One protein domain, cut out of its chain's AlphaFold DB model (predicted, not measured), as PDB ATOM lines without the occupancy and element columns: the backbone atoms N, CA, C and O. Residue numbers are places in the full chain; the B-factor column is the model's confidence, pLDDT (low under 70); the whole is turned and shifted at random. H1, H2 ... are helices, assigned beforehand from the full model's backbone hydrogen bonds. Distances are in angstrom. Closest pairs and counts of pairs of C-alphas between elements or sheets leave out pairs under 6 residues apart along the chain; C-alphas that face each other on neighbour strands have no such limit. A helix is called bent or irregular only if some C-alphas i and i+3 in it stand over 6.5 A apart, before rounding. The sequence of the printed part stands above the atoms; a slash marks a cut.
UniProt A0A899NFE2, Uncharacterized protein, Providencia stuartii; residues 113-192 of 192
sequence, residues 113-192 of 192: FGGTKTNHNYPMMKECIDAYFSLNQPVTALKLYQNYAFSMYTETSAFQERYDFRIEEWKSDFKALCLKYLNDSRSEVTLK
ATOM      1  N   PHE A 113     151.419  49.847 293.901       85.25
ATOM      2  CA  PHE A 113     151.866  49.711 292.504       85.25
ATOM      3  C   PHE A 113     153.179  48.919 292.332       85.25
ATOM      4  O   PHE A 113     153.350  48.237 291.325       85.25
ATOM      5  N   GLY A 114     154.056  48.896 293.342       81.94
ATOM      6  CA  GLY A 114     155.379  48.262 293.256       81.94
ATOM      7  C   GLY A 114     155.482  46.823 293.785       81.94
ATOM      8  O   GLY A 114     154.543  46.246 294.330       81.94
ATOM      9  N   GLY A 115     156.681  46.242 293.657       81.00
ATOM     10  CA  GLY A 115     157.088  45.022 294.374       81.00
ATOM     11  C   GLY A 115     156.599  43.695 293.787       81.00
ATOM     12  O   GLY A 115     156.863  42.639 294.360       81.00
ATOM     13  N   THR A 116     155.921  43.715 292.639       85.62
ATOM     14  CA  THR A 116     155.396  42.511 291.982       85.62
ATOM     15  C   THR A 116     155.724  42.500 290.492       85.62
ATOM     16  O   THR A 116     155.973  43.530 289.878       85.62
ATOM     17  N   LYS A 117     155.760  41.308 289.884       86.19
ATOM     18  CA  LYS A 117     156.018  41.144 288.439       86.19
ATOM     19  C   LYS A 117     154.825  41.538 287.567       86.19
ATOM     20  O   LYS A 117     155.006  41.738 286.368       86.19
ATOM     21  N   THR A 118     153.641  41.561 288.159       88.88
ATOM     22  CA  THR A 118     152.354  41.896 287.554       88.88
ATOM     23  C   THR A 118     151.514  42.558 288.630       88.88
ATOM     24  O   THR A 118     151.436  42.037 289.742       88.88
ATOM     25  N   ASN A 119     150.843  43.643 288.286       93.44
ATOM     26  CA  ASN A 119     149.983  44.394 289.171       93.44
ATOM     27  C   ASN A 119     148.553  44.485 288.614       93.44
ATOM     28  O   ASN A 119     148.338  44.888 287.467       93.44
ATOM     29  N   HIS A 120     147.576  44.083 289.422       92.94
ATOM     30  CA  HIS A 120     146.166  44.081 289.036       92.94
ATOM     31  C   HIS A 120     145.548  45.489 289.043       92.94
ATOM     32  O   HIS A 120     144.523  45.695 288.398       92.94
ATOM     33  N   ASN A 121     146.183  46.471 289.692       95.06
ATOM     34  CA  ASN A 121     145.692  47.846 289.718       95.06
ATOM     35  C   ASN A 121     145.644  48.463 288.318       95.06
ATOM     36  O   ASN A 121     144.681  49.139 287.986       95.06
ATOM     37  N   TYR A 122     146.635  48.195 287.464       95.44
ATOM     38  CA  TYR A 122     146.688  48.759 286.111       95.44
ATOM     39  C   TYR A 122     145.468  48.412 285.236       95.44
ATOM     40  O   TYR A 122     144.843  49.340 284.719       95.44
ATOM     41  N   PRO A 123     145.075  47.134 285.059       95.56
ATOM     42  CA  PRO A 123     143.865  46.802 284.310       95.56
ATOM     43  C   PRO A 123     142.600  47.309 285.013       95.56
ATOM     44  O   PRO A 123     141.699  47.802 284.344       95.56
ATOM     45  N   MET A 124     142.558  47.298 286.348       96.81
ATOM     46  CA  MET A 124     141.399  47.785 287.108       96.81
ATOM     47  C   MET A 124     141.210  49.303 286.972       96.81
ATOM     48  O   MET A 124     140.077  49.772 286.863       96.81
ATOM     49  N   MET A 125     142.299  50.074 286.891       97.12
ATOM     50  CA  MET A 125     142.255  51.498 286.547       97.12
ATOM     51  C   MET A 125     141.721  51.710 285.130       97.12
ATOM     52  O   MET A 125     140.867  52.575 284.955       97.12
ATOM     53  N   LYS A 126     142.169  50.927 284.133       97.19
ATOM     54  CA  LYS A 126     141.646  51.004 282.753       97.19
ATOM     55  C   LYS A 126     140.139  50.743 282.706       97.19
ATOM     56  O   LYS A 126     139.410  51.553 282.146       97.19
ATOM     57  N   GLU A 127     139.662  49.703 283.387       98.00
ATOM     58  CA  GLU A 127     138.223  49.423 283.493       98.00
ATOM     59  C   GLU A 127     137.447  50.597 284.118       98.00
ATOM     60  O   GLU A 127     136.364  50.948 283.650       98.00
ATOM     61  N   CYS A 128     138.001  51.248 285.148       98.44
ATOM     62  CA  CYS A 128     137.383  52.435 285.742       98.44
ATOM     63  C   CYS A 128     137.374  53.637 284.783       98.44
ATOM     64  O   CYS A 128     136.396  54.380 284.751       98.44
ATOM     65  N   ILE A 129     138.440  53.834 284.000       98.44
ATOM     66  CA  ILE A 129     138.533  54.895 282.984       98.44
ATOM     67  C   ILE A 129     137.432  54.710 281.931       98.44
ATOM     68  O   ILE A 129     136.677  55.648 281.663       98.44
ATOM     69  N   ASP A 130     137.293  53.498 281.392       98.38
ATOM     70  CA  ASP A 130     136.276  53.166 280.390       98.38
ATOM     71  C   ASP A 130     134.855  53.318 280.949       98.38
ATOM     72  O   ASP A 130     133.961  53.859 280.285       98.38
ATOM     73  N   ALA A 131     134.649  52.906 282.203       98.25
ATOM     74  CA  ALA A 131     133.385  53.093 282.903       98.25
ATOM     75  C   ALA A 131     133.048  54.582 283.075       98.25
ATOM     76  O   ALA A 131     131.927  54.987 282.774       98.25
ATOM     77  N   TYR A 132     134.003  55.427 283.478       98.44
ATOM     78  CA  TYR A 132     133.762  56.868 283.601       98.44
ATOM     79  C   TYR A 132     133.453  57.537 282.258       98.44
ATOM     80  O   TYR A 132     132.576  58.401 282.203       98.44
ATOM     81  N   PHE A 133     134.098  57.127 281.160       98.00
ATOM     82  CA  PHE A 133     133.698  57.592 279.829       98.00
ATOM     83  C   PHE A 133     132.270  57.157 279.477       98.00
ATOM     84  O   PHE A 133     131.488  57.975 278.994       98.00
ATOM     85  N   SER A 134     131.907  55.908 279.776       97.38
ATOM     86  CA  SER A 134     130.565  55.361 279.526       97.38
ATOM     87  C   SER A 134     129.477  56.047 280.360       97.38
ATOM     88  O   SER A 134     128.351  56.214 279.898       97.38
ATOM     89  N   LEU A 135     129.820  56.508 281.566       96.62
ATOM     90  CA  LEU A 135     128.953  57.288 282.456       96.62
ATOM     91  C   LEU A 135     128.898  58.786 282.102       96.62
ATOM     92  O   LEU A 135     128.319  59.572 282.852       96.62
ATOM     93  N   ASN A 136     129.495  59.200 280.980       96.31
ATOM     94  CA  ASN A 136     129.605  60.599 280.565       96.31
ATOM     95  C   ASN A 136     130.278  61.496 281.628       96.31
ATOM     96  O   ASN A 136     129.896  62.648 281.840       96.31
ATOM     97  N   GLN A 137     131.314  60.968 282.288       96.81
ATOM     98  CA  GLN A 137     132.164  61.684 283.243       96.81
ATOM     99  C   GLN A 137     133.598  61.828 282.700       96.81
ATOM    100  O   GLN A 137     134.559  61.330 283.296       96.81
ATOM    101  N   PRO A 138     133.788  62.520 281.559       96.56
ATOM    102  CA  PRO A 138     135.061  62.510 280.847       96.56
ATOM    103  C   PRO A 138     136.195  63.187 281.617       96.56
ATOM    104  O   PRO A 138     137.342  62.778 281.485       96.56
ATOM    105  N   VAL A 139     135.909  64.195 282.448       94.50
ATOM    106  CA  VAL A 139     136.943  64.854 283.265       94.50
ATOM    107  C   VAL A 139     137.549  63.868 284.265       94.50
ATOM    108  O   VAL A 139     138.770  63.795 284.382       94.50
ATOM    109  N   THR A 140     136.717  63.082 284.950       96.00
ATOM    110  CA  THR A 140     137.174  62.055 285.897       96.00
ATOM    111  C   THR A 140     137.941  60.949 285.178       96.00
ATOM    112  O   THR A 140     139.027  60.577 285.619       96.00
ATOM    113  N   ALA A 141     137.432  60.488 284.028       98.06
ATOM    114  CA  ALA A 141     138.113  59.501 283.193       98.06
ATOM    115  C   ALA A 141     139.511  59.978 282.766       98.06
ATOM    116  O   ALA A 141     140.490  59.254 282.917       98.06
ATOM    117  N   LEU A 142     139.623  61.226 282.296       96.81
ATOM    118  CA  LEU A 142     140.890  61.830 281.885       96.81
ATOM    119  C   LEU A 142     141.877  61.951 283.050       96.81
ATOM    120  O   LEU A 142     143.045  61.605 282.886       96.81
ATOM    121  N   LYS A 143     141.429  62.386 284.235       95.56
ATOM    122  CA  LYS A 143     142.296  62.431 285.423       95.56
ATOM    123  C   LYS A 143     142.825  61.046 285.784       95.56
ATOM    124  O   LYS A 143     144.022  60.883 286.011       95.56
ATOM    125  N   LEU A 144     141.960  60.033 285.769       97.38
ATOM    126  CA  LEU A 144     142.367  58.668 286.080       97.38
ATOM    127  C   LEU A 144     143.296  58.081 285.003       97.38
ATOM    128  O   LEU A 144     144.241  57.375 285.340       97.38
ATOM    129  N   TYR A 145     143.094  58.427 283.728       97.75
ATOM    130  CA  TYR A 145     143.979  58.023 282.631       97.75
ATOM    131  C   TYR A 145     145.361  58.672 282.722       97.75
ATOM    132  O   TYR A 145     146.373  58.023 282.449       97.75
ATOM    133  N   GLN A 146     145.419  59.920 283.185       95.88
ATOM    134  CA  GLN A 146     146.673  60.582 283.528       95.88
ATOM    135  C   GLN A 146     147.370  59.901 284.711       95.88
ATOM    136  O   GLN A 146     148.572  59.660 284.637       95.88
ATOM    137  N   ASN A 147     146.637  59.538 285.766       96.50
ATOM    138  CA  ASN A 147     147.199  58.820 286.916       96.50
ATOM    139  C   ASN A 147     147.721  57.429 286.530       96.50
ATOM    140  O   ASN A 147     148.805  57.043 286.955       96.50
ATOM    141  N   TYR A 148     146.991  56.709 285.670       96.88
ATOM    142  CA  TYR A 148     147.434  55.433 285.105       96.88
ATOM    143  C   TYR A 148     148.793  55.581 284.411       96.88
ATOM    144  O   TYR A 148     149.717  54.817 284.691       96.88
ATOM    145  N   ALA A 149     148.936  56.581 283.535       96.25
ATOM    146  CA  ALA A 149     150.190  56.814 282.828       96.25
ATOM    147  C   ALA A 149     151.302  57.307 283.750       96.25
ATOM    148  O   ALA A 149     152.436  56.874 283.584       96.25
ATOM    149  N   PHE A 150     150.992  58.159 284.729       94.94
ATOM    150  CA  PHE A 150     151.955  58.597 285.738       94.94
ATOM    151  C   PHE A 150     152.563  57.397 286.471       94.94
ATOM    152  O   PHE A 150     153.785  57.268 286.502       94.94
ATOM    153  N   SER A 151     151.733  56.484 286.979       94.19
ATOM    154  CA  SER A 151     152.219  55.276 287.651       94.19
ATOM    155  C   SER A 151     152.972  54.351 286.696       94.19
ATOM    156  O   SER A 151     154.114  53.991 286.973       94.19
ATOM    157  N   MET A 152     152.395  54.030 285.533       94.88
ATOM    158  CA  MET A 152     153.007  53.106 284.570       94.88
ATOM    159  C   MET A 152     154.346  53.619 284.023       94.88
ATOM    160  O   MET A 152     155.275  52.843 283.827       94.88
ATOM    161  N   TYR A 153     154.483  54.928 283.805       93.12
ATOM    162  CA  TYR A 153     155.720  55.533 283.309       93.12
ATOM    163  C   TYR A 153     156.885  55.407 284.302       93.12
ATOM    164  O   TYR A 153     158.042  55.389 283.886       93.12
ATOM    165  N   THR A 154     156.597  55.296 285.603       90.44
ATOM    166  CA  THR A 154     157.629  55.073 286.630       90.44
ATOM    167  C   THR A 154     158.083  53.616 286.736       90.44
ATOM    168  O   THR A 154     159.114  53.344 287.350       90.44
ATOM    169  N   GLU A 155     157.359  52.680 286.115       93.94
ATOM    170  CA  GLU A 155     157.744  51.271 286.064       93.94
ATOM    171  C   GLU A 155     158.894  51.023 285.082       93.94
ATOM    172  O   GLU A 155     159.147  51.794 284.155       93.94
ATOM    173  N   THR A 156     159.578  49.888 285.237       93.00
ATOM    174  CA  THR A 156     160.637  49.471 284.299       93.00
ATOM    175  C   THR A 156     160.097  49.238 282.882       93.00
ATOM    176  O   THR A 156     158.961  48.795 282.720       93.00
ATOM    177  N   SER A 157     160.928  49.418 281.849       93.38
ATOM    178  CA  SER A 157     160.535  49.182 280.446       93.38
ATOM    179  C   SER A 157     159.945  47.785 280.216       93.38
ATOM    180  O   SER A 157     158.887  47.654 279.613       93.38
ATOM    181  N   ALA A 158     160.558  46.745 280.793       93.31
ATOM    182  CA  ALA A 158     160.065  45.369 280.689       93.31
ATOM    183  C   ALA A 158     158.697  45.160 281.364       93.31
ATOM    184  O   ALA A 158     157.977  44.219 281.036       93.31
ATOM    185  N   PHE A 159     158.347  45.994 282.344       95.38
ATOM    186  CA  PHE A 159     157.023  45.986 282.953       95.38
ATOM    187  C   PHE A 159     156.024  46.717 282.052       95.38
ATOM    188  O   PHE A 159     154.968  46.163 281.767       95.38
ATOM    189  N   GLN A 160     156.384  47.894 281.531       95.25
ATOM    190  CA  GLN A 160     155.556  48.652 280.583       95.25
ATOM    191  C   GLN A 160     155.185  47.813 279.347       95.25
ATOM    192  O   GLN A 160     154.016  47.771 278.969       95.25
ATOM    193  N   GLU A 161     156.139  47.063 278.784       94.69
ATOM    194  CA  GLU A 161     155.917  46.147 277.654       94.69
ATOM    195  C   GLU A 161     154.853  45.078 277.947       94.69
ATOM    196  O   GLU A 161     154.039  44.762 277.082       94.69
ATOM    197  N   ARG A 162     154.790  44.546 279.176       94.69
ATOM    198  CA  ARG A 162     153.776  43.538 279.554       94.69
ATOM    199  C   ARG A 162     152.358  44.088 279.568       94.69
ATOM    200  O   ARG A 162     151.414  43.317 279.425       94.69
ATOM    201  N   TYR A 163     152.220  45.390 279.789       94.69
ATOM    202  CA  TYR A 163     150.939  46.093 279.789       94.69
ATOM    203  C   TYR A 163     150.661  46.814 278.468       94.69
ATOM    204  O   TYR A 163     149.685  47.570 278.399       94.69
ATOM    205  N   ASP A 164     151.513  46.582 277.462       95.44
ATOM    206  CA  ASP A 164     151.504  47.247 276.160       95.44
ATOM    207  C   ASP A 164     151.413  48.773 276.298       95.44
ATOM    208  O   ASP A 164     150.621  49.454 275.650       95.44
ATOM    209  N   PHE A 165     152.172  49.324 277.248       96.69
ATOM    210  CA  PHE A 165     152.197  50.757 277.486       96.69
ATOM    211  C   PHE A 165     153.308  51.420 276.681       96.69
ATOM    212  O   PHE A 165     154.487  51.099 276.832       96.69
ATOM    213  N   ARG A 166     152.924  52.404 275.867       96.19
ATOM    214  CA  ARG A 166     153.835  53.224 275.070       96.19
ATOM    215  C   ARG A 166     153.507  54.688 275.294       96.19
ATOM    216  O   ARG A 166     152.404  55.141 274.998       96.19
ATOM    217  N   ILE A 167     154.473  55.440 275.817       94.56
ATOM    218  CA  ILE A 167     154.241  56.828 276.238       94.56
ATOM    219  C   ILE A 167     153.813  57.743 275.082       94.56
ATOM    220  O   ILE A 167     152.974  58.615 275.279       94.56
ATOM    221  N   GLU A 168     154.348  57.543 273.876       95.06
ATOM    222  CA  GLU A 168     153.988  58.368 272.714       95.06
ATOM    223  C   GLU A 168     152.572  58.068 272.201       95.06
ATOM    224  O   GLU A 168     151.840  58.995 271.855       95.06
ATOM    225  N   GLU A 169     152.146  56.802 272.237       96.19
ATOM    226  CA  GLU A 169     150.765  56.415 271.921       96.19
ATOM    227  C   GLU A 169     149.806  56.987 272.970       96.19
ATOM    228  O   GLU A 169     148.860  57.689 272.620       96.19
ATOM    229  N   TRP A 170     150.135  56.835 274.259       96.56
ATOM    230  CA  TRP A 170     149.361  57.432 275.346       96.56
ATOM    231  C   TRP A 170     149.219  58.956 275.202       96.56
ATOM    232  O   TRP A 170     148.121  59.484 275.354       96.56
ATOM    233  N   LYS A 171     150.300  59.686 274.883       95.31
ATOM    234  CA  LYS A 171     150.251  61.145 274.667       95.31
ATOM    235  C   LYS A 171     149.312  61.513 273.518       95.31
ATOM    236  O   LYS A 171     148.549  62.473 273.640       95.31
ATOM    237  N   SER A 172     149.383  60.775 272.409       95.69
ATOM    238  CA  SER A 172     148.512  60.974 271.247       95.69
ATOM    239  C   SER A 172     147.042  60.743 271.613       95.69
ATOM    240  O   SER A 172     146.198  61.606 271.356       95.69
ATOM    241  N   ASP A 173     146.747  59.632 272.287       95.94
ATOM    242  CA  ASP A 173     145.395  59.271 272.715       95.94
ATOM    243  C   ASP A 173     144.838  60.273 273.726       95.94
ATOM    244  O   ASP A 173     143.725  60.780 273.570       95.94
ATOM    245  N   PHE A 174     145.630  60.632 274.738       96.00
ATOM    246  CA  PHE A 174     145.251  61.612 275.749       96.00
ATOM    247  C   PHE A 174     144.932  62.971 275.119       96.00
ATOM    248  O   PHE A 174     143.912  63.578 275.452       96.00
ATOM    249  N   LYS A 175     145.747  63.423 274.155       95.19
ATOM    250  CA  LYS A 175     145.499  64.651 273.387       95.19
ATOM    251  C   LYS A 175     144.173  64.583 272.629       95.19
ATOM    252  O   LYS A 175     143.387  65.531 272.684       95.19
ATOM    253  N   ALA A 176     143.911  63.478 271.931       96.06
ATOM    254  CA  ALA A 176     142.674  63.283 271.177       96.06
ATOM    255  C   ALA A 176     141.440  63.269 272.097       96.06
ATOM    256  O   ALA A 176     140.431  63.907 271.790       96.06
ATOM    257  N   LEU A 177     141.530  62.604 273.251       96.56
ATOM    258  CA  LEU A 177     140.463  62.574 274.253       96.56
ATOM    259  C   LEU A 177     140.229  63.958 274.875       96.56
ATOM    260  O   LEU A 177     139.078  64.372 275.019       96.56
ATOM    261  N   CYS A 178     141.288  64.705 275.195       95.50
ATOM    262  CA  CYS A 178     141.161  66.072 275.705       95.50
ATOM    263  C   CYS A 178     140.493  66.992 274.672       95.50
ATOM    264  O   CYS A 178     139.543  67.693 275.014       95.50
ATOM    265  N   LEU A 179     140.889  66.926 273.395       94.94
ATOM    266  CA  LEU A 179     140.211  67.663 272.321       94.94
ATOM    267  C   LEU A 179     138.730  67.286 272.221       94.94
ATOM    268  O   LEU A 179     137.875  68.165 272.182       94.94
ATOM    269  N   LYS A 180     138.424  65.983 272.227       95.88
ATOM    270  CA  LYS A 180     137.057  65.467 272.104       95.88
ATOM    271  C   LYS A 180     136.139  65.949 273.230       95.88
ATOM    272  O   LYS A 180     134.993  66.293 272.961       95.88
ATOM    273  N   TYR A 181     136.609  65.924 274.477       95.38
ATOM    274  CA  TYR A 181     135.746  66.144 275.643       95.38
ATOM    275  C   TYR A 181     135.889  67.517 276.296       95.38
ATOM    276  O   TYR A 181     134.967  67.953 276.980       95.38
ATOM    277  N   LEU A 182     137.026  68.188 276.119       92.69
ATOM    278  CA  LEU A 182     137.329  69.474 276.751       92.69
ATOM    279  C   LEU A 182     137.504  70.609 275.738       92.69
ATOM    280  O   LEU A 182     137.619  71.759 276.154       92.69
ATOM    281  N   ASN A 183     137.534  70.305 274.433       91.38
ATOM    282  CA  ASN A 183     137.862  71.261 273.371       91.38
ATOM    283  C   ASN A 183     139.223  71.959 273.590       91.38
ATOM    284  O   ASN A 183     139.431  73.104 273.195       91.38
ATOM    285  N   ASP A 184     140.147  71.257 274.246       88.00
ATOM    286  CA  ASP A 184     141.503  71.701 274.548       88.00
ATOM    287  C   ASP A 184     142.421  70.486 274.440       88.00
ATOM    288  O   ASP A 184     142.171  69.452 275.051       88.00
ATOM    289  N   SER A 185     143.484  70.598 273.650       82.62
ATOM    290  CA  SER A 185     144.445  69.515 273.449       82.62
ATOM    291  C   SER A 185     145.349  69.263 274.648       82.62
ATOM    292  O   SER A 185     145.983  68.210 274.713       82.62
ATOM    293  N   ARG A 186     145.459  70.240 275.559       78.75
ATOM    294  CA  ARG A 186     146.408  70.272 276.679       78.75
ATOM    295  C   ARG A 186     147.865  70.005 276.280       78.75
ATOM    296  O   ARG A 186     148.694  69.723 277.140       78.75
ATOM    297  N   SER A 187     148.188  70.115 274.988       69.44
ATOM    298  CA  SER A 187     149.546  69.971 274.452       69.44
ATOM    299  C   SER A 187     150.273  71.306 274.297       69.44
ATOM    300  O   SER A 187     151.476  71.322 274.060       69.44
ATOM    301  N   GLU A 188     149.559  72.421 274.447       56.16
ATOM    302  CA  GLU A 188     150.112  73.766 274.346       56.16
ATOM    303  C   GLU A 188     149.919  74.485 275.680       56.16
ATOM    304  O   GLU A 188     148.794  74.730 276.112       56.16
ATOM    305  N   VAL A 189     151.018  74.838 276.350       51.53
ATOM    306  CA  VAL A 189     150.958  75.788 277.463       51.53
ATOM    307  C   VAL A 189     150.765  77.165 276.842       51.53
ATOM    308  O   VAL A 189     151.732  77.834 276.480       51.53
ATOM    309  N   THR A 190     149.516  77.592 276.672       40.53
ATOM    310  CA  THR A 190     149.248  78.979 276.295       40.53
ATOM    311  C   THR A 190     149.544  79.847 277.514       40.53
ATOM    312  O   THR A 190     148.714  79.991 278.410       40.53
ATOM    313  N   LEU A 191     150.757  80.395 277.581       34.09
ATOM    314  CA  LEU A 191     151.075  81.463 278.521       34.09
ATOM    315  C   LEU A 191     150.243  82.686 278.110       34.09
ATOM    316  O   LEU A 191     150.599  83.392 277.168       34.09
ATOM    317  N   LYS A 192     149.096  82.880 278.763       33.06
ATOM    318  CA  LYS A 192     148.389  84.163 278.779       33.06
ATOM    319  C   LYS A 192     148.824  84.976 279.992       33.06
ATOM    320  O   LYS A 192     148.966  84.382 281.085       33.06
TER     321      LYS A 192
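This is residues 113 to 192 of the 192 residues of an uncharacterized protein of Providencia stuartii (UniProt A0A899NFE2). Three helices lie side by side, with the longest, H2, packed on both of the others: H1 on one side and H4 on another, each running opposite to H2, while H1 and H4 stay apart. The short helix H3 sits in the turn between the end of H2 and the start of H4, and the last residues, 189 to 192, trail away from the helices as a tail. The printed part has 80 residues with four named helices, H1, H2, H3 and H4 in that order along the chain, and no named strand; the class is all helix. It is only just compact, close to loose, with a radius of gyration of the C-alphas of 13.6 A and spans of 42 by 29 by 18 A.

H2, the longest helix, has 17 residues, 138 to 154, and measures 24.5 A from first to last C-alpha; C-alpha 138 is at (135.061, 62.510, 280.847). H4, residues 167 to 182, measures 21.1 A and ends with C-alpha 182 at (137.329, 69.474, 276.751). H1, residues 121 to 134, measures 19.7 A and begins with C-alpha 121 at (145.692, 47.846, 289.718). H3 has six residues, 157 to 162, and measures 8.9 A. No helix is bent or irregular.

H2 and H1 form a helical hairpin. They touch, with the C-alphas of Ile 129 and Ala 141 the closest at 4.6 A, and run opposite ways at a shallow tilt of 19 degrees. H2 and H4 touch too, opposite ways at a shallow tilt of 13 degrees; their closest C-alphas, those of Pro 138 and Tyr 181, are 6.4 A apart. H3 is close to H2 but not clearly touching it: their closest C-alphas, those of Met 152 and Gln 160, are 6.5 A apart, and the two run opposite ways at a steep tilt of 53 degrees. H1 is apart from H3 and from H4, and H3 is apart from H4. In H1 and H4 every O i to N i+4 pair is within hydrogen-bond range; in H2 it is 12 of 13 and in H3 1 of 2.

The two C-alphas farthest apart, those of Lys 117 and Lys 192, are 44.7 A apart. The printed part has no cut and ends at residue 192, the chain's last residue. The links from H1 to H2, H2 to H3 and H3 to H4 are tight, with 3, 2 and 4 residues. The mean pLDDT of the printed part is 90.8, and the model's confidence is low, under 70, at residues 187 to 192.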